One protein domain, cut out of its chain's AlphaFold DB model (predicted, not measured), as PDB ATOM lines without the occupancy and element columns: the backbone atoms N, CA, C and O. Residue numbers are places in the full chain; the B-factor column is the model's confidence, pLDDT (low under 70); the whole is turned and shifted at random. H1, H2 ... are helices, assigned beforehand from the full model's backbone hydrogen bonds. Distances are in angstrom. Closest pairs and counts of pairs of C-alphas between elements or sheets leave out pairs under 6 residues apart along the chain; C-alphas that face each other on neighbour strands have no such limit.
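What this domain is: This is residues 151 to 190 and 198 to 225 of the 329 residues of the protein "Hypothetical protein" of Cyprideis torosa (UniProt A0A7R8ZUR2). Two helices, H2 and H3, cross as an X near their middles, and a third, H1, packs over one side of the X, touching both. From the end of H3 a tail with no named element, residues 213 to 225, loops away on the side opposite H1. The printed part has 68 residues with three named helices, in the order H1, H2, H3, and no named strand; the class is all helix, with mostly crossed packing. It is compact, with a radius of gyration of the C-alphas of 11.2 A, and rounded, spanning 28 by 27 by 19 A.

Where its parts are: Find C-alpha 155 at (1.327, 32.923, -4.721); from there H1 runs through residues 155 to 164, 14.5 A long. Next look at H2, residues 172 to 188, the longest helix, 24.4 A. After the cut comes H3, residues 200 to 212, 18.1 A, ending at C-alpha 212 at (15.599, 37.692, -19.278).

How they stand to each other: Start at Leu 158 in H1: its C-alpha is 6.8 A from that of Cys 176, the closest pair of H1 and H2. These helices touch, H2 with residues 175 to 179 alone, and are only just about perpendicular, at 72 degrees. H1 touches H3 at a steep tilt of 42 degrees, the same way; the closest C-alphas, of Ala 157 and Val 200, are 5.6 A apart. H2 and H3 touch at a steep tilt of 66 degrees, opposite ways; their closest C-alphas, of Ala 182 and Ala 207, are 5.0 A apart. In H1, H2 and H3 every O i to N i+4 pair is within hydrogen-bond range.

The domain as a whole: The two C-alphas farthest apart are those of Gly 168 and Ser 190, 33.2 A. The link from H1 to H2 is short, with 7 residues. The link from H2 to H3 is across the cut, where residues 191 to 197 are not printed; C-alphas 190 and 198 are 9.1 A apart. In this model the mean pLDDT of the printed part is 75.4, and you will find it under 70 at 19 residues, among them 214 to 225.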
ATOM      1  N   VAL A 151      -5.633  29.191 -15.144       60.00
ATOM      2  CA  VAL A 151      -4.518  28.616 -14.387       60.00
ATOM      3  C   VAL A 151      -4.293  29.530 -13.187       60.00
ATOM      4  O   VAL A 151      -3.758  30.636 -13.320       60.00
ATOM      5  N   ALA A 152      -4.761  29.080 -12.021       65.81
ATOM      6  CA  ALA A 152      -4.503  29.739 -10.752       65.81
ATOM      7  C   ALA A 152      -2.986  29.855 -10.557       65.81
ATOM      8  O   ALA A 152      -2.262  28.859 -10.590       65.81
ATOM      9  N   VAL A 153      -2.509  31.087 -10.411       74.75
ATOM     10  CA  VAL A 153      -1.095  31.365 -10.181       74.75
ATOM     11  C   VAL A 153      -0.788  31.078  -8.721       74.75
ATOM     12  O   VAL A 153      -1.465  31.602  -7.838       74.75
ATOM     13  N   ASP A 154       0.218  30.243  -8.480       82.19
ATOM     14  CA  ASP A 154       0.684  29.961  -7.128       82.19
ATOM     15  C   ASP A 154       1.286  31.245  -6.518       82.19
ATOM     16  O   ASP A 154       2.195  31.830  -7.124       82.19
ATOM     17  N   PRO A 155       0.787  31.728  -5.365       81.06
ATOM     18  CA  PRO A 155       1.327  32.923  -4.721       81.06
ATOM     19  C   PRO A 155       2.805  32.762  -4.334       81.06
ATOM     20  O   PRO A 155       3.550  33.732  -4.421       81.06
ATOM     21  N   GLU A 156       3.256  31.549  -3.997       85.62
ATOM     22  CA  GLU A 156       4.659  31.271  -3.663       85.62
ATOM     23  C   GLU A 156       5.564  31.442  -4.891       85.62
ATOM     24  O   GLU A 156       6.653  32.009  -4.809       85.62
ATOM     25  N   ALA A 157       5.078  31.035  -6.067       87.94
ATOM     26  CA  ALA A 157       5.780  31.225  -7.331       87.94
ATOM     27  C   ALA A 157       5.884  32.710  -7.719       87.94
ATOM     28  O   ALA A 157       6.886  33.142  -8.292       87.94
ATOM     29  N   LEU A 158       4.845  33.494  -7.416       88.06
ATOM     30  CA  LEU A 158       4.835  34.931  -7.669       88.06
ATOM     31  C   LEU A 158       5.820  35.664  -6.751       88.06
ATOM     32  O   LEU A 158       6.566  36.513  -7.234       88.06
ATOM     33  N   ASP A 159       5.857  35.314  -5.467       87.75
ATOM     34  CA  ASP A 159       6.793  35.902  -4.505       87.75
ATOM     35  C   ASP A 159       8.246  35.513  -4.818       87.75
ATOM     36  O   ASP A 159       9.106  36.390  -4.878       87.75
ATOM     37  N   ALA A 160       8.515  34.249  -5.161       89.06
ATOM     38  CA  ALA A 160       9.841  33.820  -5.611       89.06
ATOM     39  C   ALA A 160      10.298  34.586  -6.866       89.06
ATOM     40  O   ALA A 160      11.452  35.001  -6.969       89.06
ATOM     41  N   LEU A 161       9.389  34.835  -7.814       88.69
ATOM     42  CA  LEU A 161       9.701  35.628  -9.002       88.69
ATOM     43  C   LEU A 161       9.938  37.111  -8.663       88.69
ATOM     44  O   LEU A 161      10.777  37.744  -9.295       88.69
ATOM     45  N   ARG A 162       9.254  37.664  -7.652       88.38
ATOM     46  CA  ARG A 162       9.500  39.029  -7.148       88.38
ATOM     47  C   ARG A 162      10.857  39.167  -6.468       88.38
ATOM     48  O   ARG A 162      11.461  40.223  -6.581       88.38
ATOM     49  N   GLU A 163      11.339  38.137  -5.778       88.94
ATOM     50  CA  GLU A 163      12.662  38.161  -5.138       88.94
ATOM     51  C   GLU A 163      13.814  38.147  -6.156       88.94
ATOM     52  O   GLU A 163      14.884  38.695  -5.891       88.94
ATOM     53  N   LEU A 164      13.593  37.555  -7.335       87.38
ATOM     54  CA  LEU A 164      14.600  37.436  -8.395       87.38
ATOM     55  C   LEU A 164      14.848  38.742  -9.166       87.38
ATOM     56  O   LEU A 164      15.902  38.881  -9.788       87.38
ATOM     57  N   PHE A 165      13.907  39.692  -9.138       84.06
ATOM     58  CA  PHE A 165      13.986  40.935  -9.908       84.06
ATOM     59  C   PHE A 165      13.807  42.173  -9.012       84.06
ATOM     60  O   PHE A 165      12.978  42.158  -8.105       84.06
ATOM     61  N   PRO A 166      14.530  43.284  -9.256       82.88
ATOM     62  CA  PRO A 166      14.387  44.493  -8.450       82.88
ATOM     63  C   PRO A 166      12.944  45.045  -8.424       82.88
ATOM     64  O   PRO A 166      12.240  45.001  -9.442       82.88
ATOM     65  N   PRO A 167      12.494  45.630  -7.296       72.69
ATOM     66  CA  PRO A 167      11.156  46.202  -7.197       72.69
ATOM     67  C   PRO A 167      10.995  47.388  -8.160       72.69
ATOM     68  O   PRO A 167      11.806  48.311  -8.171       72.69
ATOM     69  N   GLY A 168       9.917  47.381  -8.950       69.50
ATOM     70  CA  GLY A 168       9.573  48.462  -9.888       69.50
ATOM     71  C   GLY A 168       9.912  48.194 -11.357       69.50
ATOM     72  O   GLY A 168       9.471  48.964 -12.208       69.50
ATOM     73  N   VAL A 169      10.617  47.098 -11.662       76.94
ATOM     74  CA  VAL A 169      10.954  46.705 -13.045       76.94
ATOM     75  C   VAL A 169       9.744  46.123 -13.783       76.94
ATOM     76  O   VAL A 169       9.494  46.464 -14.939       76.94
ATOM     77  N   TYR A 170       8.960  45.288 -13.094       80.12
ATOM     78  CA  TYR A 170       7.761  44.640 -13.624       80.12
ATOM     79  C   TYR A 170       6.565  44.898 -12.709       80.12
ATOM     80  O   TYR A 170       6.696  44.896 -11.482       80.12
ATOM     81  N   SER A 171       5.386  45.124 -13.295       82.12
ATOM     82  CA  SER A 171       4.152  45.201 -12.512       82.12
ATOM     83  C   SER A 171       3.704  43.802 -12.076       82.12
ATOM     84  O   SER A 171       4.030  42.799 -12.711       82.12
ATOM     85  N   GLU A 172       2.914  43.715 -11.006       82.06
ATOM     86  CA  GLU A 172       2.363  42.435 -10.532       82.06
ATOM     87  C   GLU A 172       1.532  41.721 -11.612       82.06
ATOM     88  O   GLU A 172       1.589  40.498 -11.743       82.06
ATOM     89  N   GLY A 173       0.827  42.487 -12.453       80.38
ATOM     90  CA  GLY A 173       0.082  41.952 -13.592       80.38
ATOM     91  C   GLY A 173       0.983  41.338 -14.667       80.38
ATOM     92  O   GLY A 173       0.633  40.310 -15.245       80.38
ATOM     93  N   ASP A 174       2.161  41.921 -14.900       82.38
ATOM     94  CA  ASP A 174       3.130  41.400 -15.866       82.38
ATOM     95  C   ASP A 174       3.765  40.101 -15.373       82.38
ATOM     96  O   ASP A 174       3.811  39.122 -16.121       82.38
ATOM     97  N   LEU A 175       4.171  40.061 -14.100       85.44
ATOM     98  CA  LEU A 175       4.715  38.859 -13.467       85.44
ATOM     99  C   LEU A 175       3.692  37.716 -13.483       85.44
ATOM    100  O   LEU A 175       4.015  36.608 -13.903       85.44
ATOM    101  N   CYS A 176       2.437  37.997 -13.121       85.31
ATOM    102  CA  CYS A 176       1.346  37.022 -13.155       85.31
ATOM    103  C   CYS A 176       1.116  36.464 -14.569       85.31
ATOM    104  O   CYS A 176       0.988  35.252 -14.756       85.31
ATOM    105  N   ARG A 177       1.127  37.324 -15.595       83.31
ATOM    106  CA  ARG A 177       0.969  36.892 -16.990       83.31
ATOM    107  C   ARG A 177       2.131  36.013 -17.452       83.31
ATOM    108  O   ARG A 177       1.889  34.965 -18.046       83.31
ATOM    109  N   VAL A 178       3.373  36.404 -17.167       85.94
ATOM    110  CA  VAL A 178       4.551  35.605 -17.544       85.94
ATOM    111  C   VAL A 178       4.546  34.259 -16.828       85.94
ATOM    112  O   VAL A 178       4.844  33.240 -17.448       85.94
ATOM    113  N   LEU A 179       4.132  34.229 -15.563       87.56
ATOM    114  CA  LEU A 179       4.052  33.003 -14.782       87.56
ATOM    115  C   LEU A 179       2.986  32.038 -15.332       87.56
ATOM    116  O   LEU A 179       3.247  30.840 -15.435       87.56
ATOM    117  N   LYS A 180       1.840  32.548 -15.806       84.50
ATOM    118  CA  LYS A 180       0.828  31.743 -16.523       84.50
ATOM    119  C   LYS A 180       1.368  31.159 -17.830       84.50
ATOM    120  O   LYS A 180       1.195  29.971 -18.097       84.50
ATOM    121  N   MET A 181       2.070  31.966 -18.627       81.75
ATOM    122  CA  MET A 181       2.676  31.500 -19.882       81.75
ATOM    123  C   MET A 181       3.785  30.473 -19.634       81.75
ATOM    124  O   MET A 181       3.908  29.492 -20.367       81.75
ATOM    125  N   ALA A 182       4.590  30.681 -18.592       84.31
ATOM    126  CA  ALA A 182       5.610  29.738 -18.162       84.31
ATOM    127  C   ALA A 182       4.985  28.413 -17.718       84.31
ATOM    128  O   ALA A 182       5.434  27.362 -18.169       84.31
ATOM    129  N   ALA A 183       3.909  28.455 -16.926       84.69
ATOM    130  CA  ALA A 183       3.176  27.266 -16.498       84.69
ATOM    131  C   ALA A 183       2.638  26.477 -17.698       84.69
ATOM    132  O   ALA A 183       2.835  25.267 -17.777       84.69
ATOM    133  N   GLN A 184       2.048  27.162 -18.682       81.06
ATOM    134  CA  GLN A 184       1.551  26.532 -19.906       81.06
ATOM    135  C   GLN A 184       2.680  25.904 -20.740       81.06
ATOM    136  O   GLN A 184       2.539  24.785 -21.232       81.06
ATOM    137  N   ARG A 185       3.825  26.585 -20.875       80.19
ATOM    138  CA  ARG A 185       4.993  26.065 -21.608       80.19
ATOM    139  C   ARG A 185       5.636  24.871 -20.907       80.19
ATOM    140  O   ARG A 185       6.030  23.929 -21.585       80.19
ATOM    141  N   VAL A 186       5.713  24.885 -19.576       80.81
ATOM    142  CA  VAL A 186       6.176  23.737 -18.779       80.81
ATOM    143  C   VAL A 186       5.214  22.555 -18.933       80.81
ATOM    144  O   VAL A 186       5.668  21.425 -19.083       80.81
ATOM    145  N   LEU A 187       3.901  22.812 -18.990       75.81
ATOM    146  CA  LEU A 187       2.886  21.778 -19.209       75.81
ATOM    147  C   LEU A 187       3.002  21.128 -20.601       75.81
ATOM    148  O   LEU A 187       2.920  19.909 -20.726       75.81
ATOM    149  N   LEU A 188       3.212  21.936 -21.646       69.12
ATOM    150  CA  LEU A 188       3.326  21.475 -23.037       69.12
ATOM    151  C   LEU A 188       4.669  20.794 -23.342       69.12
ATOM    152  O   LEU A 188       4.731  19.923 -24.205       69.12
ATOM    153  N   ALA A 189       5.738  21.165 -22.636       69.62
ATOM    154  CA  ALA A 189       7.074  20.595 -22.813       69.62
ATOM    155  C   ALA A 189       7.250  19.202 -22.177       69.62
ATOM    156  O   ALA A 189       8.351  18.656 -22.229       69.62
ATOM    157  N   SER A 190       6.191  18.615 -21.604       59.78
ATOM    158  CA  SER A 190       6.237  17.303 -20.955       59.78
ATOM    159  C   SER A 190       5.492  16.201 -21.735       59.78
ATOM    160  O   SER A 190       4.445  15.733 -21.281       59.78
ATOM    161  N   THR A 198       6.353  19.569 -12.623       58.88
ATOM    162  CA  THR A 198       5.529  20.781 -12.528       58.88
ATOM    163  C   THR A 198       5.686  21.412 -11.133       58.88
ATOM    164  O   THR A 198       4.712  21.697 -10.446       58.88
ATOM    165  N   THR A 199       6.916  21.521 -10.630       73.50
ATOM    166  CA  THR A 199       7.221  22.214  -9.384       73.50
ATOM    167  C   THR A 199       7.201  23.702  -9.649       73.50
ATOM    168  O   THR A 199       7.565  24.159 -10.735       73.50
ATOM    169  N   VAL A 200       6.833  24.449  -8.613       79.75
ATOM    170  CA  VAL A 200       6.921  25.909  -8.569       79.75
ATOM    171  C   VAL A 200       8.262  26.392  -9.133       79.75
ATOM    172  O   VAL A 200       8.266  27.203 -10.051       79.75
ATOM    173  N   ASP A 201       9.378  25.771  -8.742       82.06
ATOM    174  CA  ASP A 201      10.719  26.102  -9.248       82.06
ATOM    175  C   ASP A 201      10.887  25.994 -10.770       82.06
ATOM    176  O   ASP A 201      11.583  26.808 -11.375       82.06
ATOM    177  N   ALA A 202      10.262  25.008 -11.420       83.06
ATOM    178  CA  ALA A 202      10.369  24.845 -12.870       83.06
ATOM    179  C   ALA A 202       9.587  25.944 -13.602       83.06
ATOM    180  O   ALA A 202      10.041  26.474 -14.619       83.06
ATOM    181  N   VAL A 203       8.428  26.312 -13.054       85.69
ATOM    182  CA  VAL A 203       7.577  27.385 -13.576       85.69
ATOM    183  C   VAL A 203       8.232  28.748 -13.349       85.69
ATOM    184  O   VAL A 203       8.313  29.538 -14.287       85.69
ATOM    185  N   VAL A 204       8.779  28.999 -12.156       89.25
ATOM    186  CA  VAL A 204       9.523  30.223 -11.814       89.25
ATOM    187  C   VAL A 204      10.790  30.340 -12.656       89.25
ATOM    188  O   VAL A 204      11.026  31.384 -13.256       89.25
ATOM    189  N   GLY A 205      11.567  29.263 -12.793       87.75
ATOM    190  CA  GLY A 205      12.763  29.244 -13.637       87.75
ATOM    191  C   GLY A 205      12.441  29.524 -15.104       87.75
ATOM    192  O   GLY A 205      13.140  30.299 -15.760       87.75
ATOM    193  N   LYS A 206      11.337  28.966 -15.620       85.88
ATOM    194  CA  LYS A 206      10.891  29.249 -16.986       85.88
ATOM    195  C   LYS A 206      10.357  30.675 -17.138       85.88
ATOM    196  O   LYS A 206      10.623  31.298 -18.160       85.88
ATOM    197  N   ALA A 207       9.658  31.210 -16.140       86.75
ATOM    198  CA  ALA A 207       9.195  32.597 -16.120       86.75
ATOM    199  C   ALA A 207      10.366  33.589 -16.096       86.75
ATOM    200  O   ALA A 207      10.390  34.520 -16.898       86.75
ATOM    201  N   ALA A 208      11.370  33.351 -15.249       87.88
ATOM    202  CA  ALA A 208      12.587  34.152 -15.189       87.88
ATOM    203  C   ALA A 208      13.349  34.115 -16.521       87.88
ATOM    204  O   ALA A 208      13.770  35.158 -17.013       87.88
ATOM    205  N   GLN A 209      13.449  32.940 -17.154       86.00
ATOM    206  CA  GLN A 209      14.050  32.819 -18.482       86.00
ATOM    207  C   GLN A 209      13.313  33.681 -19.518       86.00
ATOM    208  O   GLN A 209      13.959  34.363 -20.299       86.00
ATOM    209  N   LEU A 210      11.978  33.693 -19.507       83.44
ATOM    210  CA  LEU A 210      11.180  34.505 -20.436       83.44
ATOM    211  C   LEU A 210      11.318  36.014 -20.199       83.44
ATOM    212  O   LEU A 210      11.212  36.783 -21.151       83.44
ATOM    213  N   LEU A 211      11.538  36.436 -18.951       84.25
ATOM    214  CA  LEU A 211      11.804  37.837 -18.618       84.25
ATOM    215  C   LEU A 211      13.200  38.275 -19.075       84.25
ATOM    216  O   LEU A 211      13.348  39.383 -19.580       84.25
ATOM    217  N   LEU A 212      14.204  37.406 -18.923       82.88
ATOM    218  CA  LEU A 212      15.599  37.692 -19.278       82.88
ATOM    219  C   LEU A 212      15.860  37.646 -20.786       82.88
ATOM    220  O   LEU A 212      16.605  38.468 -21.305       82.88
ATOM    221  N   ASP A 213      15.253  36.691 -21.484       72.31
ATOM    222  CA  ASP A 213      15.459  36.460 -22.918       72.31
ATOM    223  C   ASP A 213      14.777  37.536 -23.784       72.31
ATOM    224  O   ASP A 213      15.020  37.633 -24.982       72.31
ATOM    225  N   GLY A 214      13.888  38.353 -23.201       62.47
ATOM    226  CA  GLY A 214      13.165  39.407 -23.923       62.47
ATOM    227  C   GLY A 214      12.249  38.887 -25.044       62.47
ATOM    228  O   GLY A 214      11.620  39.678 -25.745       62.47
ATOM    229  N   THR A 215      12.105  37.566 -25.199       51.47
ATOM    230  CA  THR A 215      11.409  36.884 -26.309       51.47
ATOM    231  C   THR A 215       9.883  36.977 -26.259       51.47
ATOM    232  O   THR A 215       9.172  36.276 -26.977       51.47
ATOM    233  N   LEU A 216       9.333  37.896 -25.467       51.59
ATOM    234  CA  LEU A 216       7.895  38.185 -25.428       51.59
ATOM    235  C   LEU A 216       7.439  39.105 -26.582       51.59
ATOM    236  O   LEU A 216       6.281  39.516 -26.614       51.59
ATOM    237  N   GLY A 217       8.336  39.400 -27.531       46.28
ATOM    238  CA  GLY A 217       8.173  40.445 -28.539       46.28
ATOM    239  C   GLY A 217       7.389  40.111 -29.812       46.28
ATOM    240  O   GLY A 217       6.897  41.053 -30.419       46.28
ATOM    241  N   GLU A 218       7.228  38.851 -30.243       48.44
ATOM    242  CA  GLU A 218       6.749  38.627 -31.629       48.44
ATOM    243  C   GLU A 218       5.455  37.818 -31.805       48.44
ATOM    244  O   GLU A 218       4.791  37.987 -32.824       48.44
ATOM    245  N   GLU A 219       5.011  37.015 -30.834       47.34
ATOM    246  CA  GLU A 219       3.857  36.115 -31.061       47.34
ATOM    247  C   GLU A 219       2.619  36.372 -30.181       47.34
ATOM    248  O   GLU A 219       1.525  35.965 -30.556       47.34
ATOM    249  N   ASN A 220       2.732  37.102 -29.060       45.97
ATOM    250  CA  ASN A 220       1.654  37.166 -28.051       45.97
ATOM    251  C   ASN A 220       1.141  38.581 -27.702       45.97
ATOM    252  O   ASN A 220       0.473  38.763 -26.686       45.97
ATOM    253  N   GLY A 221       1.424  39.595 -28.528       46.94
ATOM    254  CA  GLY A 221       0.827  40.935 -28.385       46.94
ATOM    255  C   GLY A 221       1.352  41.780 -27.214       46.94
ATOM    256  O   GLY A 221       0.657  42.682 -26.750       46.94
ATOM    257  N   LEU A 222       2.573  41.518 -26.734       49.53
ATOM    258  CA  LEU A 222       3.183  42.203 -25.588       49.53
ATOM    259  C   LEU A 222       4.362  43.080 -26.012       49.53
ATOM    260  O   LEU A 222       5.517  42.773 -25.750       49.53
ATOM    261  N   HIS A 223       4.065  44.223 -26.623       46.25
ATOM    262  CA  HIS A 223       5.073  45.199 -27.065       46.25
ATOM    263  C   HIS A 223       5.817  45.943 -25.933       46.25
ATOM    264  O   HIS A 223       6.579  46.861 -26.213       46.25
ATOM    265  N   SER A 224       5.593  45.616 -24.658       48.78
ATOM    266  CA  SER A 224       6.081  46.443 -23.548       48.78
ATOM    267  C   SER A 224       6.383  45.622 -22.299       48.78
ATOM    268  O   SER A 224       5.725  45.780 -21.274       48.78
ATOM    269  N   LEU A 225       7.379  44.742 -22.384       47.56
ATOM    270  CA  LEU A 225       8.040  44.155 -21.209       47.56
ATOM    271  C   LEU A 225       9.546  44.436 -21.189       47.56
ATOM    272  O   LEU A 225      10.299  43.760 -20.493       47.56
TER     273      LEU A 225